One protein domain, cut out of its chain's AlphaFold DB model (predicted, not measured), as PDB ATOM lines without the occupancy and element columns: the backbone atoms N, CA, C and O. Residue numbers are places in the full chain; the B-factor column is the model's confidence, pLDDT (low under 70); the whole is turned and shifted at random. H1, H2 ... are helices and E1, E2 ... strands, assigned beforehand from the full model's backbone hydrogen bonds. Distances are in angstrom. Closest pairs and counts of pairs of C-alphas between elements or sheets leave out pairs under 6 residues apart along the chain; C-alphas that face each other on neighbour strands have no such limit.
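What this domain is: This is residues 12 to 123 and 138 to 234 of the 281 residues of an uncharacterized protein of Rhodospirillaceae bacterium (UniProt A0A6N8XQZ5). A long, strongly twisted sheet, E1 to E6, has helix H2 packed on it; E6 turns off into E7, which packs on another side of H2 and forms a hairpin with E8, with H4 beside that hairpin and H5 outside H4. At the opposite end, a long unnamed stretch leads out to the small helix H1, far from the rest. The printed part has 209 residues, with five named helices and eight named strands in the order H1 E1 H2 E2 H3 E3 E4 E5 E6 E7 E8 H4 H5. The class is mixed; the large sheet is branched, with parallel and antiparallel pairs. The whole is only just compact, close to loose, with a radius of gyration of the C-alphas of 20.0 A, and only just flat, spanning 68 by 48 by 26 A.

Where its parts are: E3, residues 102 to 113, is 31.7 A long and bends by 62 degrees at residue 105. E5, residues 142 to 150, measures 25.7 A, and E6, residues 157 to 163, 19.2 A. Shorter strands are E1, residues 58 to 60, E2, 85 to 87, E4, 116 to 119, E7, 165 to 169, and E8, 178 to 182. H2, residues 66 to 78, is 18.5 A long, H4, 190 to 201, 16.0 A, and H5, 213 to 232, 27.9 A, ending at C-alpha 232 (-163.838, 416.790, -44.941). H1, residues 12 to 19, begins at C-alpha 12 (-116.641, 419.296, -23.833); H3 is residues 96 to 99.

How they stand to each other: E3 has E1 and E4 on one side and antiparallel E5 on the other, with N 110 and O 144 at 2.8 A. E1 is parallel to E3, with N 59 and O 102 at 2.9 A, and to edge strand E2, with N 60 and O 86 at 2.8 A. The hairpins are E3 and E4, with N 111 and O 118 at 2.9 A, E5 and E6, with N 147 and O 159 at 2.8 A, and E7 and E8, with N 181 and O 166 at 2.8 A. E6 runs on into E7 at 99 degrees. H2 is on the branched sheet; its closest C-alphas to E6 are Ala 75 and Thr 163, 4.8 A, and to E7 Ala 71 and Ala 166, 5.2 A. With residues 66 to 70 alone H2 touches H4, Ser 67 and Gly 200 having the closest C-alphas, 3.8 A, at a steep tilt of 48 degrees, opposite ways. H4 touches H5, with C-alphas 190 and 228 closest at 4.8 A, at a steep tilt of 53 degrees. H5 and E8 are near each other, with 10 pairs of C-alphas within 10 A. H1 and H3 touch no helix and are not on the branched sheet. Every O i to N i+4 pair is within hydrogen-bond range in H1, H2, H4 and H5; H3 is too short for one.

The domain as a whole: The two C-alphas farthest apart, those of Gly 21 and Ser 234, are 70.4 A apart. Residues 124 to 137 are not printed, and C-alphas 123 and 138 are 12.3 A apart across that cut. The links H1 to E1 and H4 to H5 are long; in the first, residues 30 to 31 pair with 51 to 52, antiparallel. Residues 16 to 21, of which 16 to 19 belong to H1, and 206 to 211 stand free. Mean pLDDT of the printed part is 91.0; residues 44 and 170 to 173 are under 70.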
ATOM      1  N   GLU A  12    -117.263 419.157 -25.154       93.06
ATOM      2  CA  GLU A  12    -116.641 419.296 -23.833       93.06
ATOM      3  C   GLU A  12    -115.724 418.115 -23.486       93.06
ATOM      4  O   GLU A  12    -114.597 418.315 -23.034       93.06
ATOM      5  N   ASP A  13    -116.151 416.879 -23.758       92.38
ATOM      6  CA  ASP A  13    -115.327 415.682 -23.545       92.38
ATOM      7  C   ASP A  13    -114.066 415.715 -24.399       92.38
ATOM      8  O   ASP A  13    -112.967 415.409 -23.928       92.38
ATOM      9  N   ARG A  14    -114.206 416.140 -25.656       92.75
ATOM     10  CA  ARG A  14    -113.076 416.291 -26.566       92.75
ATOM     11  C   ARG A  14    -112.121 417.397 -26.116       92.75
ATOM     12  O   ARG A  14    -110.910 417.227 -26.257       92.75
ATOM     13  N   GLN A  15    -112.630 418.507 -25.583       93.44
ATOM     14  CA  GLN A  15    -111.793 419.573 -25.022       93.44
ATOM     15  C   GLN A  15    -111.006 419.074 -23.809       93.44
ATOM     16  O   GLN A  15    -109.783 419.203 -23.795       93.44
ATOM     17  N   ARG A  16    -111.672 418.395 -22.866       93.56
ATOM     18  CA  ARG A  16    -111.023 417.787 -21.692       93.56
ATOM     19  C   ARG A  16    -109.956 416.767 -22.083       93.56
ATOM     20  O   ARG A  16    -108.858 416.772 -21.533       93.56
ATOM     21  N   ALA A  17    -110.243 415.916 -23.066       92.88
ATOM     22  CA  ALA A  17    -109.267 414.965 -23.587       92.88
ATOM     23  C   ALA A  17    -108.049 415.683 -24.184       92.88
ATOM     24  O   ALA A  17    -106.914 415.328 -23.873       92.88
ATOM     25  N   ARG A  18    -108.275 416.740 -24.975       92.94
ATOM     26  CA  ARG A  18    -107.202 417.549 -25.563       92.94
ATOM     27  C   ARG A  18    -106.320 418.194 -24.494       92.94
ATOM     28  O   ARG A  18    -105.101 418.183 -24.641       92.94
ATOM     29  N   GLU A  19    -106.912 418.723 -23.428       95.25
ATOM     30  CA  GLU A  19    -106.191 419.297 -22.281       95.25
ATOM     31  C   GLU A  19    -105.351 418.251 -21.538       95.25
ATOM     32  O   GLU A  19    -104.236 418.542 -21.111       95.25
ATOM     33  N   ALA A  20    -105.836 417.012 -21.460       95.56
ATOM     34  CA  ALA A  20    -105.095 415.873 -20.924       95.56
ATOM     35  C   ALA A  20    -104.046 415.291 -21.901       95.56
ATOM     36  O   ALA A  20    -103.421 414.275 -21.597       95.56
ATOM     37  N   GLY A  21    -103.851 415.896 -23.079       95.69
ATOM     38  CA  GLY A  21    -102.920 415.413 -24.106       95.69
ATOM     39  C   GLY A  21    -103.426 414.211 -24.915       95.69
ATOM     40  O   GLY A  21    -102.648 413.578 -25.626       95.69
ATOM     41  N   ILE A  22    -104.719 413.889 -24.832       94.00
ATOM     42  CA  ILE A  22    -105.368 412.789 -25.551       94.00
ATOM     43  C   ILE A  22    -106.017 413.332 -26.831       94.00
ATOM     44  O   ILE A  22    -106.942 414.143 -26.801       94.00
ATOM     45  N   GLY A  23    -105.547 412.860 -27.986       87.50
ATOM     46  CA  GLY A  23    -106.108 413.224 -29.286       87.50
ATOM     47  C   GLY A  23    -107.379 412.438 -29.609       87.50
ATOM     48  O   GLY A  23    -107.311 411.238 -29.858       87.50
ATOM     49  N   ILE A  24    -108.526 413.120 -29.669       87.25
ATOM     50  CA  ILE A  24    -109.800 412.549 -30.133       87.25
ATOM     51  C   ILE A  24    -110.207 413.226 -31.449       87.25
ATOM     52  O   ILE A  24    -110.273 414.461 -31.545       87.25
ATOM     53  N   ALA A  25    -110.474 412.418 -32.478       87.50
ATOM     54  CA  ALA A  25    -110.961 412.909 -33.763       87.50
ATOM     55  C   ALA A  25    -112.338 413.583 -33.599       87.50
ATOM     56  O   ALA A  25    -113.147 413.122 -32.791       87.50
ATOM     57  N   PRO A  26    -112.622 414.684 -34.319       87.31
ATOM     58  CA  PRO A  26    -113.966 415.245 -34.330       87.31
ATOM     59  C   PRO A  26    -114.958 414.226 -34.922       87.31
ATOM     60  O   PRO A  26    -114.578 413.465 -35.817       87.31
ATOM     61  N   PRO A  27    -116.216 414.202 -34.450       90.44
ATOM     62  CA  PRO A  27    -117.236 413.354 -35.041       90.44
ATOM     63  C   PRO A  27    -117.539 413.811 -36.478       90.44
ATOM     64  O   PRO A  27    -117.418 415.006 -36.775       90.44
ATOM     65  N   PRO A  28    -117.952 412.886 -37.366       90.75
ATOM     66  CA  PRO A  28    -118.465 413.256 -38.682       90.75
ATOM     67  C   PRO A  28    -119.736 414.110 -38.547       90.75
ATOM     68  O   PRO A  28    -120.403 414.063 -37.509       90.75
ATOM     69  N   ALA A  29    -120.086 414.848 -39.605       93.69
ATOM     70  CA  ALA A  29    -121.279 415.698 -39.682       93.69
ATOM     71  C   ALA A  29    -122.569 414.865 -39.810       93.69
ATOM     72  O   ALA A  29    -123.292 414.942 -40.796       93.69
ATOM     73  N   LEU A  30    -122.821 414.005 -38.826       94.25
ATOM     74  CA  LEU A  30    -123.971 413.116 -38.760       94.25
ATOM     75  C   LEU A  30    -124.931 413.604 -37.676       94.25
ATOM     76  O   LEU A  30    -124.584 413.632 -36.489       94.25
ATOM     77  N   LEU A  31    -126.151 413.930 -38.088       95.31
ATOM     78  CA  LEU A  31    -127.235 414.364 -37.213       95.31
ATOM     79  C   LEU A  31    -128.437 413.439 -37.350       95.31
ATOM     80  O   LEU A  31    -128.582 412.702 -38.327       95.31
ATOM     81  N   ARG A  32    -129.302 413.455 -36.339       94.88
ATOM     82  CA  ARG A  32    -130.557 412.717 -36.400       94.88
ATOM     83  C   ARG A  32    -131.559 413.521 -37.237       94.88
ATOM     84  O   ARG A  32    -131.771 414.691 -36.918       94.88
ATOM     85  N   PRO A  33    -132.151 412.944 -38.299       96.50
ATOM     86  CA  PRO A  33    -133.228 413.600 -39.028       96.50
ATOM     87  C   PRO A  33    -134.368 413.951 -38.081       96.50
ATOM     88  O   PRO A  33    -134.780 413.107 -37.286       96.50
ATOM     89  N   TRP A  34    -134.894 415.164 -38.189       96.38
ATOM     90  CA  TRP A  34    -136.027 415.577 -37.378       96.38
ATOM     91  C   TRP A  34    -137.285 414.820 -37.804       96.38
ATOM     92  O   TRP A  34    -137.506 414.540 -38.989       96.38
ATOM     93  N   ARG A  35    -138.106 414.463 -36.824       93.62
ATOM     94  CA  ARG A  35    -139.428 413.866 -37.009       93.62
ATOM     95  C   ARG A  35    -140.393 414.546 -36.048       93.62
ATOM     96  O   ARG A  35    -139.959 414.958 -34.974       93.62
ATOM     97  N   PRO A  36    -141.675 414.668 -36.423       93.81
ATOM     98  CA  PRO A  36    -142.641 415.292 -35.544       93.81
ATOM     99  C   PRO A  36    -142.829 414.445 -34.283       93.81
ATOM    100  O   PRO A  36    -142.827 413.210 -34.346       93.81
ATOM    101  N   SER A  37    -142.976 415.122 -33.149       91.62
ATOM    102  CA  SER A  37    -143.324 414.510 -31.871       91.62
ATOM    103  C   SER A  37    -144.775 414.013 -31.874       91.62
ATOM    104  O   SER A  37    -145.581 414.360 -32.745       91.62
ATOM    105  N   PHE A  38    -145.093 413.166 -30.898       91.38
ATOM    106  CA  PHE A  38    -146.436 412.654 -30.642       91.38
ATOM    107  C   PHE A  38    -146.916 413.177 -29.289       91.38
ATOM    108  O   PHE A  38    -146.103 413.332 -28.377       91.38
ATOM    109  N   ALA A  39    -148.219 413.423 -29.155       90.50
ATOM    110  CA  ALA A  39    -148.822 413.824 -27.884       90.50
ATOM    111  C   ALA A  39    -148.676 412.732 -26.814       90.50
ATOM    112  O   ALA A  39    -148.295 413.020 -25.681       90.50
ATOM    113  N   ASN A  40    -148.881 411.466 -27.182       88.62
ATOM    114  CA  ASN A  40    -148.574 410.342 -26.309       88.62
ATOM    115  C   ASN A  40    -147.070 410.042 -26.352       88.62
ATOM    116  O   ASN A  40    -146.561 409.482 -27.323       88.62
ATOM    117  N   VAL A  41    -146.364 410.334 -25.259       79.44
ATOM    118  CA  VAL A  41    -144.924 410.044 -25.112       79.44
ATOM    119  C   VAL A  41    -144.592 408.551 -25.225       79.44
ATOM    120  O   VAL A  41    -143.464 408.194 -25.566       79.44
ATOM    121  N   ASN A  42    -145.575 407.678 -24.975       81.25
ATOM    122  CA  ASN A  42    -145.424 406.230 -25.081       81.25
ATOM    123  C   ASN A  42    -145.582 405.704 -26.517       81.25
ATOM    124  O   ASN A  42    -145.232 404.550 -26.760       81.25
ATOM    125  N   ASP A  43    -145.994 406.531 -27.487       78.31
ATOM    126  CA  ASP A  43    -145.996 406.180 -28.921       78.31
ATOM    127  C   ASP A  43    -144.565 406.205 -29.515       78.31
ATOM    128  O   ASP A  43    -144.348 406.496 -30.697       78.31
ATOM    129  N   TRP A  44    -143.567 405.894 -28.679       65.06
ATOM    130  CA  TRP A  44    -142.150 405.892 -29.002       65.06
ATOM    131  C   TRP A  44    -141.874 405.073 -30.261       65.06
ATOM    132  O   TRP A  44    -142.225 403.895 -30.374       65.06
ATOM    133  N   ARG A  45    -141.165 405.697 -31.200       74.12
ATOM    134  CA  ARG A  45    -140.607 405.035 -32.377       74.12
ATOM    135  C   ARG A  45    -139.102 404.983 -32.239       74.12
ATOM    136  O   ARG A  45    -138.495 405.906 -31.698       74.12
ATOM    137  N   ASP A  46    -138.499 403.930 -32.788       79.94
ATOM    138  CA  ASP A  46    -137.048 403.890 -32.919       79.94
ATOM    139  C   ASP A  46    -136.568 405.179 -33.601       79.94
ATOM    140  O   ASP A  46    -137.077 405.533 -34.676       79.94
ATOM    141  N   PRO A  47    -135.612 405.899 -32.991       79.31
ATOM    142  CA  PRO A  47    -135.148 407.150 -33.548       79.31
ATOM    143  C   PRO A  47    -134.558 406.888 -34.936       79.31
ATOM    144  O   PRO A  47    -133.878 405.871 -35.138       79.31
ATOM    145  N   PRO A  48    -134.777 407.793 -35.906       86.44
ATOM    146  CA  PRO A  48    -134.221 407.616 -37.232       86.44
ATOM    147  C   PRO A  48    -132.699 407.486 -37.149       86.44
ATOM    148  O   PRO A  48    -132.026 408.095 -36.309       86.44
ATOM    149  N   LYS A  49    -132.147 406.665 -38.045       91.12
ATOM    150  CA  LYS A  49    -130.698 406.534 -38.180       91.12
ATOM    151  C   LYS A  49    -130.096 407.903 -38.483       91.12
ATOM    152  O   LYS A  49    -130.700 408.707 -39.191       91.12
ATOM    153  N   LEU A  50    -128.895 408.132 -37.962       93.38
ATOM    154  CA  LEU A  50    -128.140 409.337 -38.274       93.38
ATOM    155  C   LEU A  50    -127.930 409.450 -39.787       93.38
ATOM    156  O   LEU A  50    -127.649 408.452 -40.454       93.38
ATOM    157  N   ALA A  51    -128.041 410.669 -40.295       94.25
ATOM    158  CA  ALA A  51    -127.805 411.017 -41.685       94.25
ATOM    159  C   ALA A  51    -126.803 412.172 -41.766       94.25
ATOM    160  O   ALA A  51    -126.600 412.906 -40.796       94.25
ATOM    161  N   GLU A  52    -126.153 412.305 -42.917       94.81
ATOM    162  CA  GLU A  52    -125.204 413.385 -43.168       94.81
ATOM    163  C   GLU A  52    -125.927 414.731 -43.244       94.81
ATOM    164  O   GLU A  52    -126.884 414.895 -44.001       94.81
ATOM    165  N   ALA A  53    -125.478 415.683 -42.430       94.06
ATOM    166  CA  ALA A  53    -125.960 417.051 -42.430       94.06
ATOM    167  C   ALA A  53    -125.199 417.840 -43.503       94.06
ATOM    168  O   ALA A  53    -124.013 418.141 -43.353       94.06
ATOM    169  N   GLY A  54    -125.892 418.140 -44.603       89.81
ATOM    170  CA  GLY A  54    -125.383 418.994 -45.671       89.81
ATOM    171  C   GLY A  54    -125.276 420.466 -45.258       89.81
ATOM    172  O   GLY A  54    -125.707 420.875 -44.184       89.81
ATOM    173  N   HIS A  55    -124.728 421.285 -46.153       86.62
ATOM    174  CA  HIS A  55    -124.602 422.736 -45.966       86.62
ATOM    175  C   HIS A  55    -125.953 423.472 -45.921       86.62
ATOM    176  O   HIS A  55    -126.016 424.604 -45.460       86.62
ATOM    177  N   ASP A  56    -127.019 422.848 -46.419       91.62
ATOM    178  CA  ASP A  56    -128.388 423.362 -46.443       91.62
ATOM    179  C   ASP A  56    -129.266 422.783 -45.318       91.62
ATOM    180  O   ASP A  56    -130.487 422.998 -45.324       91.62
ATOM    181  N   ALA A  57    -128.654 422.043 -44.383       96.69
ATOM    182  CA  ALA A  57    -129.313 421.468 -43.221       96.69
ATOM    183  C   ALA A  57    -129.813 422.558 -42.266       96.69
ATOM    184  O   ALA A  57    -129.137 423.552 -41.999       96.69
ATOM    185  N   LEU A  58    -131.003 422.324 -41.727       97.38
ATOM    186  CA  LEU A  58    -131.706 423.174 -40.784       97.38
ATOM    187  C   LEU A  58    -131.836 422.423 -39.461       97.38
ATOM    188  O   LEU A  58    -132.535 421.411 -39.368       97.38
ATOM    189  N   VAL A  59    -131.167 422.921 -38.427       97.75
ATOM    190  CA  VAL A  59    -131.273 422.371 -37.076       97.75
ATOM    191  C   VAL A  59    -132.509 422.953 -36.396       97.75
ATOM    192  O   VAL A  59    -132.633 424.169 -36.238       97.75
ATOM    193  N   MET A  60    -133.423 422.085 -35.970       97.62
ATOM    194  CA  MET A  60    -134.627 422.452 -35.228       97.62
ATOM    195  C   MET A  60    -134.243 422.842 -33.798       97.62
ATOM    196  O   MET A  60    -133.975 421.986 -32.958       97.62
ATOM    197  N   ALA A  61    -134.154 424.151 -33.550       95.88
ATOM    198  CA  ALA A  61    -133.825 424.739 -32.251       95.88
ATOM    199  C   ALA A  61    -135.055 425.319 -31.525       95.88
ATOM    200  O   ALA A  61    -134.918 425.811 -30.406       95.88
ATOM    201  N   CYS A  62    -136.234 425.263 -32.148       94.50
ATOM    202  CA  CYS A  62    -137.526 425.379 -31.483       94.50
ATOM    203  C   CYS A  62    -138.110 423.984 -31.222       94.50
ATOM    204  O   CYS A  62    -137.733 423.016 -31.885       94.50
ATOM    205  N   ASP A  63    -139.031 423.911 -30.270       92.00
ATOM    206  CA  ASP A  63    -139.726 422.685 -29.882       92.00
ATOM    207  C   ASP A  63    -141.226 422.896 -30.133       92.00
ATOM    208  O   ASP A  63    -141.909 423.440 -29.267       92.00
ATOM    209  N   PRO A  64    -141.709 422.654 -31.367       93.38
ATOM    210  CA  PRO A  64    -143.124 422.814 -31.681       93.38
ATOM    211  C   PRO A  64    -143.950 421.780 -30.913       93.38
ATOM    212  O   PRO A  64    -143.538 420.622 -30.791       93.38
ATOM    213  N   GLU A  65    -145.139 422.178 -30.466       92.06
ATOM    214  CA  GLU A  65    -146.092 421.244 -29.855       92.06
ATOM    215  C   GLU A  65    -146.413 420.099 -30.831       92.06
ATOM    216  O   GLU A  65    -146.344 420.300 -32.047       92.06
ATOM    217  N   PRO A  66    -146.797 418.892 -30.374       92.94
ATOM    218  CA  PRO A  66    -147.029 417.756 -31.267       92.94
ATOM    219  C   PRO A  66    -147.964 418.069 -32.444       92.94
ATOM    220  O   PRO A  66    -147.668 417.712 -33.583       92.94
ATOM    221  N   SER A  67    -149.052 418.806 -32.212       92.75
ATOM    222  CA  SER A  67    -149.980 419.244 -33.262       92.75
ATOM    223  C   SER A  67    -149.316 420.174 -34.294       92.75
ATOM    224  O   SER A  67    -149.455 419.972 -35.506       92.75
ATOM    225  N   GLU A  68    -148.524 421.143 -33.839       94.75
ATOM    226  CA  GLU A  68    -147.710 422.022 -34.680       94.75
ATOM    227  C   GLU A  68    -146.654 421.223 -35.457       94.75
ATOM    228  O   GLU A  68    -146.483 421.417 -36.661       94.75
ATOM    229  N   ALA A  69    -145.994 420.269 -34.802       95.44
ATOM    230  CA  ALA A  69    -144.985 419.408 -35.393       95.44
ATOM    231  C   ALA A  69    -145.567 418.560 -36.536       95.44
ATOM    232  O   ALA A  69    -144.954 418.474 -37.604       95.44
ATOM    233  N   GLN A  70    -146.766 417.984 -36.364       95.81
ATOM    234  CA  GLN A  70    -147.460 417.250 -37.432       95.81
ATOM    235  C   GLN A  70    -147.768 418.159 -38.637       95.81
ATOM    236  O   GLN A  70    -147.549 417.763 -39.788       95.81
ATOM    237  N   ALA A  71    -148.228 419.391 -38.390       96.38
ATOM    238  CA  ALA A  71    -148.493 420.367 -39.448       96.38
ATOM    239  C   ALA A  71    -147.202 420.778 -40.183       96.38
ATOM    240  O   ALA A  71    -147.171 420.794 -41.418       96.38
ATOM    241  N   LEU A  72    -146.122 421.042 -39.438       97.88
ATOM    242  CA  LEU A  72    -144.799 421.357 -39.977       97.88
ATOM    243  C   LEU A  72    -144.265 420.225 -40.845       97.88
ATOM    244  O   LEU A  72    -143.845 420.468 -41.974       97.88
ATOM    245  N   TRP A  73    -144.304 418.988 -40.351       97.31
ATOM    246  CA  TRP A  73    -143.813 417.836 -41.099       97.31
ATOM    247  C   TRP A  73    -144.542 417.691 -42.436       97.31
ATOM    248  O   TRP A  73    -143.911 417.547 -43.484       97.31
ATOM    249  N   ARG A  74    -145.872 417.833 -42.429       96.69
ATOM    250  CA  ARG A  74    -146.677 417.807 -43.653       96.69
ATOM    251  C   ARG A  74    -146.306 418.934 -44.621       96.69
ATOM    252  O   ARG A  74    -146.162 418.677 -45.817       96.69
ATOM    253  N   ALA A  75    -146.134 420.161 -44.132       97.81
ATOM    254  CA  ALA A  75    -145.722 421.297 -44.957       97.81
ATOM    255  C   ALA A  75    -144.322 421.086 -45.560       97.81
ATOM    256  O   ALA A  75    -144.101 421.340 -46.744       97.81
ATOM    257  N   ALA A  76    -143.389 420.570 -44.759       97.94
ATOM    258  CA  ALA A  76    -142.017 420.306 -45.161       97.94
ATOM    259  C   ALA A  76    -141.921 419.200 -46.224       97.94
ATOM    260  O   ALA A  76    -141.149 419.341 -47.173       97.94
ATOM    261  N   GLU A  77    -142.716 418.132 -46.106       96.81
ATOM    262  CA  GLU A  77    -142.819 417.074 -47.119       96.81
ATOM    263  C   GLU A  77    -143.366 417.633 -48.439       96.81
ATOM    264  O   GLU A  77    -142.767 417.438 -49.497       96.81
ATOM    265  N   ARG A  78    -144.449 418.423 -48.387       94.88
ATOM    266  CA  ARG A  78    -145.037 419.066 -49.577       94.88
ATOM    267  C   ARG A  78    -144.080 420.041 -50.261       94.88
ATOM    268  O   ARG A  78    -144.088 420.145 -51.485       94.88
ATOM    269  N   ALA A  79    -143.272 420.755 -49.481       96.44
ATOM    270  CA  ALA A  79    -142.276 421.693 -49.985       96.44
ATOM    271  C   ALA A  79    -140.950 421.022 -50.396       96.44
ATOM    272  O   ALA A  79    -140.070 421.699 -50.923       96.44
ATOM    273  N   GLY A  80    -140.781 419.716 -50.155       96.50
ATOM    274  CA  GLY A  80    -139.542 418.994 -50.457       96.50
ATOM    275  C   GLY A  80    -138.351 419.404 -49.584       96.50
ATOM    276  O   GLY A  80    -137.207 419.272 -50.010       96.50
ATOM    277  N   VAL A  81    -138.600 419.922 -48.375       96.56
ATOM    278  CA  VAL A  81    -137.555 420.370 -47.431       96.56
ATOM    279  C   VAL A  81    -137.444 419.497 -46.182       96.56
ATOM    280  O   VAL A  81    -136.537 419.702 -45.383       96.56
ATOM    281  N   ALA A  82    -138.314 418.499 -46.012       96.31
ATOM    282  CA  ALA A  82    -138.309 417.609 -44.848       96.31
ATOM    283  C   ALA A  82    -136.965 416.891 -44.622       96.31
ATOM    284  O   ALA A  82    -136.526 416.735 -43.483       96.31
ATOM    285  N   SER A  83    -136.253 416.525 -45.693       95.69
ATOM    286  CA  SER A  83    -134.922 415.903 -45.614       95.69
ATOM    287  C   SER A  83    -133.824 416.834 -45.093       95.69
ATOM    288  O   SER A  83    -132.735 416.361 -44.779       95.69
ATOM    289  N   ARG A  84    -134.088 418.143 -45.026       96.56
ATOM    290  CA  ARG A  84    -133.155 419.159 -44.526       96.56
ATOM    291  C   ARG A  84    -133.333 419.426 -43.035       96.56
ATOM    292  O   ARG A  84    -132.516 420.140 -42.476       96.56
ATOM    293  N   LEU A  85    -134.379 418.900 -42.395       97.62
ATOM    294  CA  LEU A  85    -134.661 419.145 -40.982       97.62
ATOM    295  C   LEU A  85    -133.921 418.130 -40.101       97.62
ATOM    296  O   LEU A  85    -134.054 416.918 -40.291       97.62
ATOM    297  N   PHE A  86    -133.177 418.614 -39.109       97.75
ATOM    298  CA  PHE A  86    -132.401 417.793 -38.176       97.75
ATOM    299  C   PHE A  86    -132.666 418.182 -36.721       97.75
ATOM    300  O   PHE A  86    -132.917 419.346 -36.415       97.75
ATOM    301  N   GLU A  87    -132.597 417.210 -35.813       96.19
ATOM    302  CA  GLU A  87    -132.671 417.458 -34.370       96.19
ATOM    303  C   GLU A  87    -131.434 418.219 -33.880       96.19
ATOM    304  O   GLU A  87    -130.306 417.953 -34.310       96.19
ATOM    305  N   ALA A  88    -131.635 419.130 -32.927       95.44
ATOM    306  CA  ALA A  88    -130.535 419.743 -32.200       95.44
ATOM    307  C   ALA A  88    -129.836 418.721 -31.287       95.44
ATOM    308  O   ALA A  88    -130.470 418.007 -30.512       95.44
ATOM    309  N   ASP A  89    -128.506 418.706 -31.316       94.69
ATOM    310  CA  ASP A  89    -127.662 417.904 -30.431       94.69
ATOM    311  C   ASP A  89    -126.695 418.831 -29.688       94.69
ATOM    312  O   ASP A  89    -125.615 419.163 -30.179       94.69
ATOM    313  N   ARG A  90    -127.086 419.267 -28.483       92.94
ATOM    314  CA  ARG A  90    -126.293 420.211 -27.667       92.94
ATOM    315  C   ARG A  90    -124.881 419.714 -27.368       92.94
ATOM    316  O   ARG A  90    -123.970 420.508 -27.182       92.94
ATOM    317  N   ARG A  91    -124.665 418.395 -27.374       94.12
ATOM    318  CA  ARG A  91    -123.336 417.801 -27.159       94.12
ATOM    319  C   ARG A  91    -122.352 418.183 -28.263       94.12
ATOM    320  O   ARG A  91    -121.146 418.070 -28.053       94.12
ATOM    321  N   LEU A  92    -122.849 418.578 -29.434       95.19
ATOM    322  CA  LEU A  92    -122.042 418.949 -30.590       95.19
ATOM    323  C   LEU A  92    -121.777 420.463 -30.688       95.19
ATOM    324  O   LEU A  92    -121.026 420.888 -31.563       95.19
ATOM    325  N   GLU A  93    -122.349 421.273 -29.796       94.44
ATOM    326  CA  GLU A  93    -122.085 422.716 -29.750       94.44
ATOM    327  C   GLU A  93    -120.601 422.980 -29.469       94.44
ATOM    328  O   GLU A  93    -120.000 422.366 -28.588       94.44
ATOM    329  N   GLY A  94    -119.992 423.865 -30.259       94.00
ATOM    330  CA  GLY A  94    -118.552 424.130 -30.263       94.00
ATOM    331  C   GLY A  94    -117.795 423.439 -31.402       94.00
ATOM    332  O   GLY A  94    -116.673 423.841 -31.740       94.00
ATOM    333  N   TYR A  95    -118.369 422.410 -32.040       94.62
ATOM    334  CA  TYR A  95    -117.811 421.905 -33.294       94.62
ATOM    335  C   TYR A  95    -118.150 422.869 -34.428       94.62
ATOM    336  O   TYR A  95    -119.310 423.041 -34.778       94.62
ATOM    337  N   GLY A  96    -117.124 423.421 -35.083       92.88
ATOM    338  CA  GLY A  96    -117.315 424.443 -36.117       92.88
ATOM    339  C   GLY A  96    -118.214 424.030 -37.290       92.88
ATOM    340  O   GLY A  96    -118.872 424.889 -37.859       92.88
ATOM    341  N   TRP A  97    -118.285 422.739 -37.639       93.69
ATOM    342  CA  TRP A  97    -119.221 422.264 -38.667       93.69
ATOM    343  C   TRP A  97    -120.681 422.324 -38.198       93.69
ATOM    344  O   TRP A  97    -121.555 422.620 -39.000       93.69
ATOM    345  N   TYR A  98    -120.935 422.050 -36.917       95.19
ATOM    346  CA  TYR A  98    -122.271 422.030 -36.329       95.19
ATOM    347  C   TYR A  98    -122.749 423.447 -36.022       95.19
ATOM    348  O   TYR A  98    -123.886 423.806 -36.317       95.19
ATOM    349  N   ASP A  99    -121.852 424.285 -35.500       94.38
ATOM    350  CA  ASP A  99    -122.141 425.689 -35.212       94.38
ATOM    351  C   ASP A  99    -122.375 426.513 -36.488       94.38
ATOM    352  O   ASP A  99    -123.004 427.565 -36.422       94.38
ATOM    353  N   ALA A 100    -121.901 426.038 -37.645       94.06
ATOM    354  CA  ALA A 100    -122.130 426.674 -38.938       94.06
ATOM    355  C   ALA A 100    -123.491 426.355 -39.575       94.06
ATOM    356  O   ALA A 100    -123.814 426.962 -40.594       94.06
ATOM    357  N   LEU A 101    -124.270 425.424 -39.013       95.81
ATOM    358  CA  LEU A 101    -125.587 425.070 -39.541       95.81
ATOM    359  C   LEU A 101    -126.636 426.125 -39.179       95.81
ATOM    360  O   LEU A 101    -126.666 426.645 -38.059       95.81
ATOM    361  N   ASP A 102    -127.539 426.384 -40.120       96.75
ATOM    362  CA  ASP A 102    -128.682 427.267 -39.914       96.75
ATOM    363  C   ASP A 102    -129.652 426.664 -38.886       96.75
ATOM    364  O   ASP A 102    -129.881 425.450 -38.843       96.75
ATOM    365  N   ARG A 103    -130.251 427.517 -38.045       97.12
ATOM    366  CA  ARG A 103    -131.144 427.081 -36.959       97.12
ATOM    367  C   ARG A 103    -132.554 427.615 -37.124       97.12
ATOM    368  O   ARG A 103    -132.751 428.824 -37.203       97.12
ATOM    369  N   VAL A 104    -133.548 426.738 -37.080       98.00
ATOM    370  CA  VAL A 104    -134.952 427.139 -36.957       98.00
ATOM    371  C   VAL A 104    -135.206 427.503 -35.500       98.00
ATOM    372  O   VAL A 104    -135.143 426.643 -34.628       98.00
ATOM    373  N   THR A 105    -135.430 428.786 -35.229       96.94
ATOM    374  CA  THR A 105    -135.528 429.334 -33.860       96.94
ATOM    375  C   THR A 105    -136.947 429.669 -33.423       96.94
ATOM    376  O   THR A 105    -137.193 429.798 -32.229       96.94
ATOM    377  N   ALA A 106    -137.871 429.807 -34.369       96.00
ATOM    378  CA  ALA A 106    -139.285 430.009 -34.097       96.00
ATOM    379  C   ALA A 106    -140.120 429.471 -35.258       96.00
ATOM    380  O   ALA A 106    -139.641 429.403 -36.396       96.00
ATOM    381  N   MET A 107    -141.367 429.132 -34.956       95.69
ATOM    382  CA  MET A 107    -142.370 428.674 -35.902       95.69
ATOM    383  C   MET A 107    -143.677 429.416 -35.624       95.69
ATOM    384  O   MET A 107    -144.070 429.566 -34.469       95.69
ATOM    385  N   HIS A 108    -144.353 429.854 -36.681       94.38
ATOM    386  CA  HIS A 108    -145.688 430.434 -36.600       94.38
ATOM    387  C   HIS A 108    -146.590 429.843 -37.675       94.38
ATOM    388  O   HIS A 108    -146.193 429.707 -38.831       94.38
ATOM    389  N   ILE A 109    -147.827 429.524 -37.306       95.19
ATOM    390  CA  ILE A 109    -148.859 429.111 -38.254       95.19
ATOM    391  C   ILE A 109    -149.715 430.328 -38.576       95.19
ATOM    392  O   ILE A 109    -150.268 430.960 -37.672       95.19
ATOM    393  N   ARG A 110    -149.858 430.642 -39.863       94.38
ATOM    394  CA  ARG A 110    -150.753 431.688 -40.356       94.38
ATOM    395  C   ARG A 110    -151.824 431.104 -41.251       94.38
ATOM    396  O   ARG A 110    -151.575 430.186 -42.032       94.38
ATOM    397  N   VAL A 111    -153.008 431.691 -41.185       93.12
ATOM    398  CA  VAL A 111    -154.130 431.335 -42.050       93.12
ATOM    399  C   VAL A 111    -154.649 432.561 -42.777       93.12
ATOM    400  O   VAL A 111    -154.635 433.668 -42.238       93.12
ATOM    401  N   ALA A 112    -155.103 432.352 -44.009       90.81
ATOM    402  CA  ALA A 112    -155.821 433.352 -44.775       90.81
ATOM    403  C   ALA A 112    -157.328 433.197 -44.533       90.81
ATOM    404  O   ALA A 112    -157.930 432.197 -44.947       90.81
ATOM    405  N   ALA A 113    -157.932 434.198 -43.894       75.75
ATOM    406  CA  ALA A 113    -159.371 434.313 -43.678       75.75
ATOM    407  C   ALA A 113    -159.841 435.675 -44.202       75.75
ATOM    408  O   ALA A 113    -159.221 436.692 -43.912       75.75
ATOM    409  N   ASP A 114    -160.891 435.693 -45.025       75.50
ATOM    410  CA  ASP A 114    -161.468 436.922 -45.600       75.50
ATOM    411  C   ASP A 114    -160.463 437.854 -46.317       75.50
ATOM    412  O   ASP A 114    -160.664 439.060 -46.422       75.50
ATOM    413  N   GLY A 115    -159.382 437.282 -46.863       76.44
ATOM    414  CA  GLY A 115    -158.337 438.020 -47.583       76.44
ATOM    415  C   GLY A 115    -157.214 438.579 -46.703       76.44
ATOM    416  O   GLY A 115    -156.267 439.147 -47.245       76.44
ATOM    417  N   GLU A 116    -157.265 438.371 -45.384       85.00
ATOM    418  CA  GLU A 116    -156.212 438.758 -44.443       85.00
ATOM    419  C   GLU A 116    -155.473 437.539 -43.882       85.00
ATOM    420  O   GLU A 116    -156.053 436.475 -43.659       85.00
ATOM    421  N   TRP A 117    -154.168 437.699 -43.646       89.56
ATOM    422  CA  TRP A 117    -153.340 436.693 -42.987       89.56
ATOM    423  C   TRP A 117    -153.257 436.983 -41.497       89.56
ATOM    424  O   TRP A 117    -152.698 438.011 -41.114       89.56
ATOM    425  N   MET A 118    -153.688 436.046 -40.659       88.94
ATOM    426  CA  MET A 118    -153.557 436.143 -39.201       88.94
ATOM    427  C   MET A 118    -152.831 434.920 -38.645       88.94
ATOM    428  O   MET A 118    -152.955 433.826 -39.202       88.94
ATOM    429  N   ALA A 119    -152.050 435.096 -37.575       89.50
ATOM    430  CA  ALA A 119    -151.470 433.950 -36.886       89.50
ATOM    431  C   ALA A 119    -152.579 433.197 -36.144       89.50
ATOM    432  O   ALA A 119    -153.494 433.814 -35.604       89.50
ATOM    433  N   VAL A 120    -152.497 431.869 -36.096       86.75
ATOM    434  CA  VAL A 120    -153.498 431.037 -35.407       86.75
ATOM    435  C   VAL A 120    -153.644 431.447 -33.935       86.75
ATOM    436  O   VAL A 120    -154.765 431.571 -33.454       86.75
ATOM    437  N   GLY A 121    -152.533 431.752 -33.257       80.25
ATOM    438  CA  GLY A 121    -152.535 432.218 -31.864       80.25
ATOM    439  C   GLY A 121    -153.128 433.616 -31.638       80.25
ATOM    440  O   GLY A 121    -153.405 433.970 -30.495       80.25
ATOM    441  N   ASP A 122    -153.352 434.402 -32.697       81.19
ATOM    442  CA  ASP A 122    -153.970 435.732 -32.597       81.19
ATOM    443  C   ASP A 122    -155.509 435.668 -32.635       81.19
ATOM    444  O   ASP A 122    -156.182 436.673 -32.383       81.19
ATOM    445  N   TYR A 123    -156.091 434.505 -32.952       73.38
ATOM    446  CA  TYR A 123    -157.542 434.340 -32.937       73.38
ATOM    447  C   TYR A 123    -158.076 434.307 -31.499       73.38
ATOM    448  O   TYR A 123    -157.471 433.702 -30.611       73.38
ATOM    449  N   ALA A 138    -162.805 426.920 -39.923       78.69
ATOM    450  CA  ALA A 138    -162.387 425.517 -40.039       78.69
ATOM    451  C   ALA A 138    -161.864 425.166 -41.451       78.69
ATOM    452  O   ALA A 138    -161.078 424.234 -41.629       78.69
ATOM    453  N   ARG A 139    -162.300 425.926 -42.467       87.94
ATOM    454  CA  ARG A 139    -161.873 425.809 -43.867       87.94
ATOM    455  C   ARG A 139    -161.258 427.132 -44.350       87.94
ATOM    456  O   ARG A 139    -161.936 427.879 -45.057       87.94
ATOM    457  N   PRO A 140    -160.023 427.477 -43.940       90.81
ATOM    458  CA  PRO A 140    -159.369 428.698 -44.404       90.81
ATOM    459  C   PRO A 140    -159.037 428.611 -45.901       90.81
ATOM    460  O   PRO A 140    -158.914 427.522 -46.466       90.81
ATOM    461  N   ALA A 141    -158.854 429.765 -46.550       90.75
ATOM    462  CA  ALA A 141    -158.514 429.813 -47.974       90.75
ATOM    463  C   ALA A 141    -157.083 429.317 -48.249       90.75
ATOM    464  O   ALA A 141    -156.822 428.736 -49.298       90.75
ATOM    465  N   ALA A 142    -156.162 429.549 -47.310       93.69
ATOM    466  CA  ALA A 142    -154.779 429.093 -47.378       93.69
ATOM    467  C   ALA A 142    -154.161 429.019 -45.974       93.69
ATOM    468  O   ALA A 142    -154.591 429.730 -45.063       93.69
ATOM    469  N   ILE A 143    -153.139 428.178 -45.815       96.25
ATOM    470  CA  ILE A 143    -152.395 427.992 -44.564       96.25
ATOM    471  C   ILE A 143    -150.894 428.060 -44.868       96.25
ATOM    472  O   ILE A 143    -150.427 427.542 -45.888       96.25
ATOM    473  N   ARG A 144    -150.142 428.722 -43.987       97.00
ATOM    474  CA  ARG A 144    -148.693 428.923 -44.080       97.00
ATOM    475  C   ARG A 144    -148.024 428.592 -42.755       97.00
ATOM    476  O   ARG A 144    -148.553 428.931 -41.698       97.00
ATOM    477  N   ILE A 145    -146.867 427.945 -42.822       97.75
ATOM    478  CA  ILE A 145    -145.974 427.736 -41.684       97.75
ATOM    479  C   ILE A 145    -144.723 428.567 -41.927       97.75
ATOM    480  O   ILE A 145    -143.939 428.281 -42.832       97.75
ATOM    481  N   GLU A 146    -144.555 429.601 -41.115       97.31
ATOM    482  CA  GLU A 146    -143.431 430.522 -41.167       97.31
ATOM    483  C   GLU A 146    -142.372 430.095 -40.154       97.31
ATOM    484  O   GLU A 146    -142.587 430.140 -38.941       97.31
ATOM    485  N   LEU A 147    -141.208 429.690 -40.653       97.88
ATOM    486  CA  LEU A 147    -140.053 429.328 -39.843       97.88
ATOM    487  C   LEU A 147    -139.058 430.486 -39.813       97.88
ATOM    488  O   LEU A 147    -138.593 430.941 -40.856       97.88
ATOM    489  N   THR A 148    -138.674 430.927 -38.617       97.81
ATOM    490  CA  THR A 148    -137.586 431.898 -38.450       97.81
ATOM    491  C   THR A 148    -136.253 431.163 -38.412       97.81
ATOM    492  O   THR A 148    -135.901 430.533 -37.409       97.81
ATOM    493  N   VAL A 149    -135.498 431.264 -39.500       97.44
ATOM    494  CA  VAL A 149    -134.186 430.647 -39.686       97.44
ATOM    495  C   VAL A 149    -133.095 431.647 -39.317       97.44
ATOM    496  O   VAL A 149    -133.002 432.736 -39.881       97.44
ATOM    497  N   ARG A 150    -132.252 431.279 -38.357       96.31
ATOM    498  CA  ARG A 150    -131.083 432.046 -37.938       96.31
ATOM    499  C   ARG A 150    -129.831 431.442 -38.577       96.31
ATOM    500  O   ARG A 150    -129.422 430.363 -38.139       96.31
ATOM    501  N   PRO A 151    -129.218 432.126 -39.553       91.19
ATOM    502  CA  PRO A 151    -127.930 431.711 -40.080       91.19
ATOM    503  C   PRO A 151    -126.786 432.065 -39.126       91.19
ATOM    504  O   PRO A 151    -126.943 432.913 -38.241       91.19
ATOM    505  N   LEU A 152    -125.614 431.455 -39.335       84.38
ATOM    506  CA  LEU A 152    -124.391 431.779 -38.581       84.38
ATOM    507  C   LEU A 152    -124.027 433.268 -38.693       84.38
ATOM    508  O   LEU A 152    -123.600 433.897 -37.726       84.38
ATOM    509  N   SER A 153    -124.176 433.829 -39.894       82.31
ATOM    510  CA  SER A 153    -123.886 435.229 -40.178       82.31
ATOM    511  C   SER A 153    -124.998 435.853 -41.004       82.31
ATOM    512  O   SER A 153    -125.418 435.277 -42.006       82.31
ATOM    513  N   GLY A 154    -125.405 437.062 -40.629       86.81
ATOM    514  CA  GLY A 154    -126.458 437.805 -41.312       86.81
ATOM    515  C   GLY A 154    -127.747 437.900 -40.492       86.81
ATOM    516  O   GLY A 154    -127.814 437.401 -39.366       86.81
ATOM    517  N   PRO A 155    -128.756 438.611 -41.017       90.94
ATOM    518  CA  PRO A 155    -130.050 438.724 -40.361       90.94
ATOM    519  C   PRO A 155    -130.811 437.386 -40.403       90.94
ATOM    520  O   PRO A 155    -130.590 436.592 -41.320       90.94
ATOM    521  N   PRO A 156    -131.738 437.143 -39.456       92.69
ATOM    522  CA  PRO A 156    -132.692 436.046 -39.570       92.69
ATOM    523  C   PRO A 156    -133.478 436.126 -40.883       92.69
ATOM    524  O   PRO A 156    -133.849 437.214 -41.327       92.69
ATOM    525  N   ALA A 157    -133.744 434.969 -41.479       94.44
ATOM    526  CA  ALA A 157    -134.572 434.813 -42.665       94.44
ATOM    527  C   ALA A 157    -135.861 434.062 -42.314       94.44
ATOM    528  O   ALA A 157    -135.893 433.278 -41.367       94.44
ATOM    529  N   THR A 158    -136.912 434.269 -43.101       95.94
ATOM    530  CA  THR A 158    -138.161 433.512 -42.974       95.94
ATOM    531  C   THR A 158    -138.229 432.464 -44.076       95.94
ATOM    532  O   THR A 158    -138.159 432.801 -45.258       95.94
ATOM    533  N   LEU A 159    -138.376 431.199 -43.692       96.38
ATOM    534  CA  LEU A 159    -138.751 430.119 -44.596       96.38
ATOM    535  C   LEU A 159    -140.263 429.915 -44.488       96.38
ATOM    536  O   LEU A 159    -140.760 429.485 -43.452       96.38
ATOM    537  N   ASP A 160    -140.980 430.250 -45.557       97.25
ATOM    538  CA  ASP A 160    -142.438 430.170 -45.620       97.25
ATOM    539  C   ASP A 160    -142.892 428.912 -46.377       97.25
ATOM    540  O   ASP A 160    -142.580 428.734 -47.559       97.25
ATOM    541  N   LEU A 161    -143.623 428.032 -45.690       98.00
ATOM    542  CA  LEU A 161    -144.080 426.744 -46.200       98.00
ATOM    543  C   LEU A 161    -145.604 426.733 -46.353       98.00
ATOM    544  O   LEU A 161    -146.346 426.836 -45.379       98.00
ATOM    545  N   ALA A 162    -146.085 426.545 -47.582       96.75
ATOM    546  CA  ALA A 162    -147.507 426.331 -47.836       96.75
ATOM    547  C   ALA A 162    -147.949 424.937 -47.378       96.75
ATOM    548  O   ALA A 162    -147.291 423.934 -47.661       96.75
ATOM    549  N   THR A 163    -149.109 424.870 -46.727       96.81
ATOM    550  CA  THR A 163    -149.733 423.614 -46.306       96.81
ATOM    551  C   THR A 163    -151.243 423.668 -46.505       96.81
ATOM    552  O   THR A 163    -151.826 424.728 -46.724       96.81
ATOM    553  N   ASP A 164    -151.869 422.501 -46.464       95.50
ATOM    554  CA  ASP A 164    -153.316 422.314 -46.541       95.50
ATOM    555  C   ASP A 164    -153.935 421.933 -45.190       95.50
ATOM    556  O   ASP A 164    -155.147 421.752 -45.106       95.50
ATOM    557  N   LEU A 165    -153.109 421.803 -44.146       96.25
ATOM    558  CA  LEU A 165    -153.521 421.443 -42.794       96.25
ATOM    559  C   LEU A 165    -152.718 422.217 -41.752       96.25
ATOM    560  O   LEU A 165    -151.488 422.274 -41.818       96.25
ATOM    561  N   ALA A 166    -153.428 422.713 -40.750       95.00
ATOM    562  CA  ALA A 166    -152.883 423.101 -39.463       95.00
ATOM    563  C   ALA A 166    -153.863 422.722 -38.352       95.00
ATOM    564  O   ALA A 166    -155.007 422.343 -38.612       95.00
ATOM    565  N   PHE A 167    -153.414 422.861 -37.114       91.56
ATOM    566  CA  PHE A 167    -154.251 422.676 -35.946       91.56
ATOM    567  C   PHE A 167    -154.234 423.940 -35.099       91.56
ATOM    568  O   PHE A 167    -153.221 424.633 -35.006       91.56
ATOM    569  N   ALA A 168    -155.383 424.229 -34.515       87.06
ATOM    570  CA  ALA A 168    -155.555 425.155 -33.415       87.06
ATOM    571  C   ALA A 168    -156.178 424.395 -32.235       87.06
ATOM    572  O   ALA A 168    -156.477 423.203 -32.348       87.06
ATOM    573  N   GLY A 169    -156.412 425.105 -31.134       78.75
ATOM    574  CA  GLY A 169    -156.903 424.509 -29.896       78.75
ATOM    575  C   GLY A 169    -155.771 424.157 -28.941       78.75
ATOM    576  O   GLY A 169    -154.597 424.374 -29.245       78.75
ATOM    577  N   GLU A 170    -156.137 423.666 -27.766       69.94
ATOM    578  CA  GLU A 170    -155.175 423.285 -26.737       69.94
ATOM    579  C   GLU A 170    -154.872 421.787 -26.833       69.94
ATOM    580  O   GLU A 170    -155.742 420.978 -27.158       69.94
ATOM    581  N   ALA A 171    -153.616 421.416 -26.591       63.44
ATOM    582  CA  ALA A 171    -153.198 420.023 -26.619       63.44
ATOM    583  C   ALA A 171    -153.615 419.333 -25.309       63.44
ATOM    584  O   ALA A 171    -152.951 419.483 -24.286       63.44
ATOM    585  N   TRP A 172    -154.709 418.570 -25.353       63.97
ATOM    586  CA  TRP A 172    -155.210 417.757 -24.240       63.97
ATOM    587  C   TRP A 172    -155.659 416.376 -24.720       63.97
ATOM    588  O   TRP A 172    -155.800 416.135 -25.914       63.97
ATOM    589  N   SER A 173    -155.938 415.478 -23.771       62.34
ATOM    590  CA  SER A 173    -156.406 414.102 -24.002       62.34
ATOM    591  C   SER A 173    -157.678 413.980 -24.853       62.34
ATOM    592  O   SER A 173    -157.976 412.890 -25.344       62.34
ATOM    593  N   TRP A 174    -158.443 415.061 -25.011       72.81
ATOM    594  CA  TRP A 174    -159.755 415.066 -25.647       72.81
ATOM    595  C   TRP A 174    -159.684 415.639 -27.055       72.81
ATOM    596  O   TRP A 174    -159.126 416.703 -27.309       72.81
ATOM    597  N   VAL A 175    -160.291 414.931 -28.000       83.06
ATOM    598  CA  VAL A 175    -160.303 415.358 -29.402       83.06
ATOM    599  C   VAL A 175    -161.171 416.593 -29.624       83.06
ATOM    600  O   VAL A 175    -160.945 417.313 -30.589       83.06
ATOM    601  N   GLU A 176    -162.149 416.862 -28.753       81.62
ATOM    602  CA  GLU A 176    -163.023 418.032 -28.858       81.62
ATOM    603  C   GLU A 176    -162.267 419.356 -28.692       81.62
ATOM    604  O   GLU A 176    -162.726 420.377 -29.207       81.62
ATOM    605  N   ASP A 177    -161.106 419.323 -28.034       81.62
ATOM    606  CA  ASP A 177    -160.239 420.485 -27.842       81.62
ATOM    607  C   ASP A 177    -159.406 420.801 -29.093       81.62
ATOM    608  O   ASP A 177    -158.888 421.910 -29.243       81.62
ATOM    609  N   ALA A 178    -159.320 419.858 -30.037       88.00
ATOM    610  CA  ALA A 178    -158.644 420.058 -31.305       88.00
ATOM    611  C   ALA A 178    -159.525 420.839 -32.289       88.00
ATOM    612  O   ALA A 178    -160.674 420.488 -32.570       88.00
ATOM    613  N   LEU A 179    -158.938 421.856 -32.916       89.38
ATOM    614  CA  LEU A 179    -159.558 422.606 -34.002       89.38
ATOM    615  C   LEU A 179    -158.743 422.426 -35.294       89.38
ATOM    616  O   LEU A 179    -157.870 423.243 -35.601       89.38
ATOM    617  N   PRO A 180    -158.990 421.348 -36.064       92.38
ATOM    618  CA  PRO A 180    -158.330 421.137 -37.346       92.38
ATOM    619  C   PRO A 180    -158.763 422.183 -38.378       92.38
ATOM    620  O   PRO A 180    -159.952 422.425 -38.594       92.38
ATOM    621  N   LEU A 181    -157.777 422.761 -39.057       93.44
ATOM    622  CA  LEU A 181    -157.943 423.738 -40.128       93.44
ATOM    623  C   LEU A 181    -157.493 423.091 -41.427       93.44
ATOM    624  O   LEU A 181    -156.320 422.751 -41.565       93.44
ATOM    625  N   VAL A 182    -158.408 422.920 -42.381       94.50
ATOM    626  CA  VAL A 182    -158.101 422.233 -43.643       94.50
ATOM    627  C   VAL A 182    -158.533 423.081 -44.825       94.50
ATOM    628  O   VAL A 182    -159.687 423.498 -44.898       94.50
ATOM    629  N   THR A 183    -157.634 423.327 -45.773       92.69
ATOM    630  CA  THR A 183    -157.983 424.115 -46.962       92.69
ATOM    631  C   THR A 183    -158.988 423.380 -47.851       92.69
ATOM    632  O   THR A 183    -159.104 422.151 -47.840       92.69
ATOM    633  N   ALA A 184    -159.751 424.143 -48.639       86.50
ATOM    634  CA  ALA A 184    -160.795 423.598 -49.508       86.50
ATOM    635  C   ALA A 184    -160.271 422.576 -50.538       86.50
ATOM    636  O   ALA A 184    -160.990 421.643 -50.887       86.50
ATOM    637  N   ASP A 185    -159.033 422.755 -50.989       85.69
ATOM    638  CA  ASP A 185    -158.333 421.965 -52.003       85.69
ATOM    639  C   ASP A 185    -157.507 420.800 -51.428       85.69
ATOM    640  O   ASP A 185    -156.811 420.109 -52.175       85.69
ATOM    641  N   SER A 186    -157.567 420.564 -50.113       92.12
ATOM    642  CA  SER A 186    -156.854 419.448 -49.494       92.12
ATOM    643  C   SER A 186    -157.339 418.100 -50.033       92.12
ATOM    644  O   SER A 186    -158.538 417.831 -50.102       92.12
ATOM    645  N   ALA A 187    -156.387 417.220 -50.346       90.00
ATOM    646  CA  ALA A 187    -156.650 415.831 -50.726       90.00
ATOM    647  C   ALA A 187    -156.739 414.875 -49.519       90.00
ATOM    648  O   ALA A 187    -156.868 413.665 -49.721       90.00
ATOM    649  N   LEU A 188    -156.649 415.401 -48.287       92.62
ATOM    650  CA  LEU A 188    -156.720 414.604 -47.063       92.62
ATOM    651  C   LEU A 188    -157.985 413.757 -47.029       92.62
ATOM    652  O   LEU A 188    -159.091 414.239 -47.270       92.62
ATOM    653  N   GLN A 189    -157.809 412.496 -46.668       91.25
ATOM    654  CA  GLN A 189    -158.898 411.591 -46.357       91.25
ATOM    655  C   GLN A 189    -159.215 411.624 -44.855       91.25
ATOM    656  O   GLN A 189    -158.324 411.880 -44.039       91.25
ATOM    657  N   PRO A 190    -160.459 411.302 -44.447       93.31
ATOM    658  CA  PRO A 190    -160.848 411.293 -43.035       93.31
ATOM    659  C   PRO A 190    -159.932 410.480 -42.119       93.31
ATOM    660  O   PRO A 190    -159.595 410.940 -41.037       93.31
ATOM    661  N   HIS A 191    -159.481 409.307 -42.561       93.69
ATOM    662  CA  HIS A 191    -158.587 408.460 -41.769       93.69
ATOM    663  C   HIS A 191    -157.178 409.055 -41.617       93.69
ATOM    664  O   HIS A 191    -156.559 408.892 -40.570       93.69
ATOM    665  N   GLU A 192    -156.676 409.769 -42.629       95.50
ATOM    666  CA  GLU A 192    -155.376 410.445 -42.555       95.50
ATOM    667  C   GLU A 192    -155.437 411.601 -41.558       95.50
ATOM    668  O   GLU A 192    -154.563 411.728 -40.703       95.50
ATOM    669  N   LEU A 193    -156.498 412.413 -41.621       96.56
ATOM    670  CA  LEU A 193    -156.709 413.494 -40.663       96.56
ATOM    671  C   LEU A 193    -156.934 412.957 -39.242       96.56
ATOM    672  O   LEU A 193    -156.366 413.505 -38.305       96.56
ATOM    673  N   ALA A 194    -157.691 411.870 -39.076       95.81
ATOM    674  CA  ALA A 194    -157.866 411.220 -37.777       95.81
ATOM    675  C   ALA A 194    -156.530 410.728 -37.195       95.81
ATOM    676  O   ALA A 194    -156.249 410.960 -36.023       95.81
ATOM    677  N   GLY A 195    -155.668 410.125 -38.020       95.31
ATOM    678  CA  GLY A 195    -154.328 409.714 -37.599       95.31
ATOM    679  C   GLY A 195    -153.440 410.893 -37.183       95.31
ATOM    680  O   GLY A 195    -152.708 410.789 -36.200       95.31
ATOM    681  N   LEU A 196    -153.530 412.025 -37.889       95.50
ATOM    682  CA  LEU A 196    -152.802 413.251 -37.534       95.50
ATOM    683  C   LEU A 196    -153.351 413.901 -36.254       95.50
ATOM    684  O   LEU A 196    -152.562 414.380 -35.445       95.50
ATOM    685  N   LEU A 197    -154.671 413.867 -36.037       94.81
ATOM    686  CA  LEU A 197    -155.299 414.286 -34.779       94.81
ATOM    687  C   LEU A 197    -154.809 413.423 -33.613       94.81
ATOM    688  O   LEU A 197    -154.381 413.961 -32.600       94.81
ATOM    689  N   ALA A 198    -154.792 412.099 -33.772       93.62
ATOM    690  CA  ALA A 198    -154.275 411.203 -32.742       93.62
ATOM    691  C   ALA A 198    -152.792 411.465 -32.452       93.62
ATOM    692  O   ALA A 198    -152.404 411.563 -31.294       93.62
ATOM    693  N   ALA A 199    -151.967 411.657 -33.482       93.19
ATOM    694  CA  ALA A 199    -150.558 411.978 -33.285       93.19
ATOM    695  C   ALA A 199    -150.344 413.331 -32.580       93.19
ATOM    696  O   ALA A 199    -149.429 413.456 -31.770       93.19
ATOM    697  N   GLY A 200    -151.174 414.333 -32.880       92.50
ATOM    698  CA  GLY A 200    -151.030 415.690 -32.352       92.50
ATOM    699  C   GLY A 200    -151.692 415.949 -30.997       92.50
ATOM    700  O   GLY A 200    -151.279 416.888 -30.326       92.50
ATOM    701  N   PHE A 201    -152.698 415.157 -30.604       91.94
ATOM    702  CA  PHE A 201    -153.546 415.456 -29.439       91.94
ATOM    703  C   PHE A 201    -153.788 414.268 -28.500       91.94
ATOM    704  O   PHE A 201    -154.008 414.486 -27.316       91.94
ATOM    705  N   PHE A 202    -153.724 413.009 -28.953       92.00
ATOM    706  CA  PHE A 202    -154.001 411.894 -28.042       92.00
ATOM    707  C   PHE A 202    -152.906 411.765 -26.982       92.00
ATOM    708  O   PHE A 202    -151.776 411.394 -27.291       92.00
ATOM    709  N   SER A 203    -153.274 412.007 -25.729       90.06
ATOM    710  CA  SER A 203    -152.456 411.744 -24.552       90.06
ATOM    711  C   SER A 203    -153.338 411.035 -23.524       90.06
ATOM    712  O   SER A 203    -154.293 411.648 -23.047       90.06
ATOM    713  N   PRO A 204    -153.124 409.741 -23.234       88.75
ATOM    714  CA  PRO A 204    -153.992 409.000 -22.323       88.75
ATOM    715  C   PRO A 204    -153.920 409.598 -20.913       88.75
ATOM    716  O   PRO A 204    -152.836 409.940 -20.443       88.75
ATOM    717  N   SER A 205    -155.058 409.696 -20.224       85.62
ATOM    718  CA  SER A 205    -155.050 410.037 -18.801       85.62
ATOM    719  C   SER A 205    -154.475 408.871 -17.997       85.62
ATOM    720  O   SER A 205    -154.838 407.712 -18.221       85.62
ATOM    721  N   GLU A 206    -153.587 409.200 -17.060       83.62
ATOM    722  CA  GLU A 206    -153.017 408.274 -16.077       83.62
ATOM    723  C   GLU A 206    -153.756 408.326 -14.727       83.62
ATOM    724  O   GLU A 206    -153.317 407.707 -13.752       83.62
ATOM    725  N   ASP A 207    -154.869 409.063 -14.647       86.62
ATOM    726  CA  ASP A 207    -155.675 409.141 -13.431       86.62
ATOM    727  C   ASP A 207    -156.244 407.766 -13.060       86.62
ATOM    728  O   ASP A 207    -156.607 406.950 -13.907       86.62
ATOM    729  N   ALA A 208    -156.329 407.490 -11.758       81.31
ATOM    730  CA  ALA A 208    -156.693 406.163 -11.258       81.31
ATOM    731  C   ALA A 208    -158.143 405.748 -11.578       81.31
ATOM    732  O   ALA A 208    -158.474 404.566 -11.488       81.31
ATOM    733  N   ASP A 209    -159.009 406.711 -11.893       87.56
ATOM    734  CA  ASP A 209    -160.393 406.516 -12.325       87.56
ATOM    735  C   ASP A 209    -160.566 406.582 -13.850       87.56
ATOM    736  O   ASP A 209    -161.677 406.366 -14.342       87.56
ATOM    737  N   ALA A 210    -159.487 406.833 -14.599       85.12
ATOM    738  CA  ALA A 210    -159.504 406.777 -16.049       85.12
ATOM    739  C   ALA A 210    -159.648 405.327 -16.541       85.12
ATOM    740  O   ALA A 210    -159.208 404.362 -15.911       85.12
ATOM    741  N   ASP A 211    -160.279 405.174 -17.705       87.69
ATOM    742  CA  ASP A 211    -160.388 403.881 -18.377       87.69
ATOM    743  C   ASP A 211    -159.006 403.336 -18.792       87.69
ATOM    744  O   ASP A 211    -158.010 404.058 -18.828       87.69
ATOM    745  N   SER A 212    -158.942 402.054 -19.169       90.19
ATOM    746  CA  SER A 212    -157.720 401.471 -19.745       90.19
ATOM    747  C   SER A 212    -157.211 402.267 -20.955       90.19
ATOM    748  O   SER A 212    -158.002 402.887 -21.673       90.19
ATOM    749  N   TRP A 213    -155.901 402.209 -21.211       91.00
ATOM    750  CA  TRP A 213    -155.283 402.871 -22.363       91.00
ATOM    751  C   TRP A 213    -155.984 402.495 -23.672       91.00
ATOM    752  O   TRP A 213    -156.300 403.370 -24.472       91.00
ATOM    753  N   GLU A 214    -156.291 401.209 -23.863       90.88
ATOM    754  CA  GLU A 214    -156.947 400.688 -25.062       90.88
ATOM    755  C   GLU A 214    -158.333 401.310 -25.253       90.88
ATOM    756  O   GLU A 214    -158.661 401.781 -26.337       90.88
ATOM    757  N   THR A 215    -159.126 401.388 -24.183       90.88
ATOM    758  CA  THR A 215    -160.464 401.993 -24.231       90.88
ATOM    759  C   THR A 215    -160.402 403.495 -24.498       90.88
ATOM    760  O   THR A 215    -161.205 404.017 -25.273       90.88
ATOM    761  N   GLN A 216    -159.456 404.206 -23.876       92.06
ATOM    762  CA  GLN A 216    -159.243 405.628 -24.149       92.06
ATOM    763  C   GLN A 216    -158.829 405.845 -25.611       92.06
ATOM    764  O   GLN A 216    -159.359 406.737 -26.276       92.06
ATOM    765  N   ARG A 217    -157.932 404.996 -26.127       91.50
ATOM    766  CA  ARG A 217    -157.443 405.063 -27.503       91.50
ATOM    767  C   ARG A 217    -158.548 404.814 -28.521       91.50
ATOM    768  O   ARG A 217    -158.705 405.614 -29.438       91.50
ATOM    769  N   GLU A 218    -159.329 403.754 -28.345       90.81
ATOM    770  CA  GLU A 218    -160.454 403.424 -29.225       90.81
ATOM    771  C   GLU A 218    -161.470 404.571 -29.287       90.81
ATOM    772  O   GLU A 218    -161.860 405.001 -30.374       90.81
ATOM    773  N   ARG A 219    -161.843 405.139 -28.131       90.00
ATOM    774  CA  ARG A 219    -162.752 406.294 -28.078       90.00
ATOM    775  C   ARG A 219    -162.179 407.513 -28.789       90.00
ATOM    776  O   ARG A 219    -162.907 408.179 -29.524       90.00
ATOM    777  N   PHE A 220    -160.895 407.803 -28.583       92.56
ATOM    778  CA  PHE A 220    -160.245 408.919 -29.258       92.56
ATOM    779  C   PHE A 220    -160.247 408.715 -30.774       92.56
ATOM    780  O   PHE A 220    -160.649 409.617 -31.507       92.56
ATOM    781  N   ASP A 221    -159.844 407.535 -31.252       92.62
ATOM    782  CA  ASP A 221    -159.774 407.226 -32.683       92.62
ATOM    783  C   ASP A 221    -161.170 407.308 -33.343       92.62
ATOM    784  O   ASP A 221    -161.309 407.865 -34.437       92.62
ATOM    785  N   GLU A 222    -162.227 406.843 -32.666       91.38
ATOM    786  CA  GLU A 222    -163.617 406.968 -33.131       91.38
ATOM    787  C   GLU A 222    -164.064 408.429 -33.250       91.38
ATOM    788  O   GLU A 222    -164.611 408.840 -34.283       91.38
ATOM    789  N   SER A 223    -163.812 409.230 -32.217       91.62
ATOM    790  CA  SER A 223    -164.178 410.644 -32.200       91.62
ATOM    791  C   SER A 223    -163.349 411.469 -33.195       91.62
ATOM    792  O   SER A 223    -163.900 412.330 -33.889       91.62
ATOM    793  N   ALA A 224    -162.060 411.164 -33.360       93.50
ATOM    794  CA  ALA A 224    -161.188 411.779 -34.359       93.50
ATOM    795  C   ALA A 224    -161.648 411.458 -35.784       93.50
ATOM    796  O   ALA A 224    -161.738 412.358 -36.624       93.50
ATOM    797  N   LEU A 225    -162.018 410.204 -36.062       93.81
ATOM    798  CA  LEU A 225    -162.565 409.816 -37.361       93.81
ATOM    799  C   LEU A 225    -163.915 410.484 -37.635       93.81
ATOM    800  O   LEU A 225    -164.160 410.931 -38.762       93.81
ATOM    801  N   HIS A 226    -164.780 410.587 -36.625       90.88
ATOM    802  CA  HIS A 226    -166.045 411.307 -36.743       90.88
ATOM    803  C   HIS A 226    -165.808 412.784 -37.085       90.88
ATOM    804  O   HIS A 226    -166.353 413.279 -38.076       90.88
ATOM    805  N   MET A 227    -164.949 413.470 -36.323       92.25
ATOM    806  CA  MET A 227    -164.584 414.869 -36.553       92.25
ATOM    807  C   MET A 227    -164.000 415.074 -37.955       92.25
ATOM    808  O   MET A 227    -164.444 415.963 -38.687       92.25
ATOM    809  N   ALA A 228    -163.055 414.226 -38.361       94.12
ATOM    810  CA  ALA A 228    -162.418 414.301 -39.667       94.12
ATOM    811  C   ALA A 228    -163.413 414.073 -40.814       94.12
ATOM    812  O   ALA A 228    -163.417 414.813 -41.798       94.12
ATOM    813  N   THR A 229    -164.305 413.088 -40.681       90.81
ATOM    814  CA  THR A 229    -165.343 412.811 -41.687       90.81
ATOM    815  C   THR A 229    -166.316 413.981 -41.807       90.81
ATOM    816  O   THR A 229    -166.703 414.352 -42.917       90.81
ATOM    817  N   ARG A 230    -166.674 414.595 -40.675       90.81
ATOM    818  CA  ARG A 230    -167.561 415.757 -40.635       90.81
ATOM    819  C   ARG A 230    -166.939 416.956 -41.343       90.81
ATOM    820  O   ARG A 230    -167.595 417.574 -42.175       90.81
ATOM    821  N   LEU A 231    -165.670 417.244 -41.049       90.31
ATOM    822  CA  LEU A 231    -164.945 418.379 -41.624       90.31
ATOM    823  C   LEU A 231    -164.678 418.222 -43.127       90.31
ATOM    824  O   LEU A 231    -164.760 419.201 -43.868       90.31
ATOM    825  N   LEU A 232    -164.304 417.019 -43.570       90.56
ATOM    826  CA  LEU A 232    -163.838 416.790 -44.941       90.56
ATOM    827  C   LEU A 232    -164.958 416.409 -45.912       90.56
ATOM    828  O   LEU A 232    -164.841 416.704 -47.099       90.56
ATOM    829  N   LEU A 233    -166.017 415.743 -45.433       88.56
ATOM    830  CA  LEU A 233    -167.099 415.236 -46.281       88.56
ATOM    831  C   LEU A 233    -168.441 415.911 -45.974       88.56
ATOM    832  O   LEU A 233    -168.971 416.622 -46.823       88.56
ATOM    833  N   SER A 234    -169.040 415.618 -44.813       84.19
ATOM    834  CA  SER A 234    -170.313 416.193 -44.333       84.19
ATOM    835  C   SER A 234    -170.748 415.564 -43.005       84.19
ATOM    836  O   SER A 234    -170.324 414.456 -42.666       84.19
TER     837      SER A 234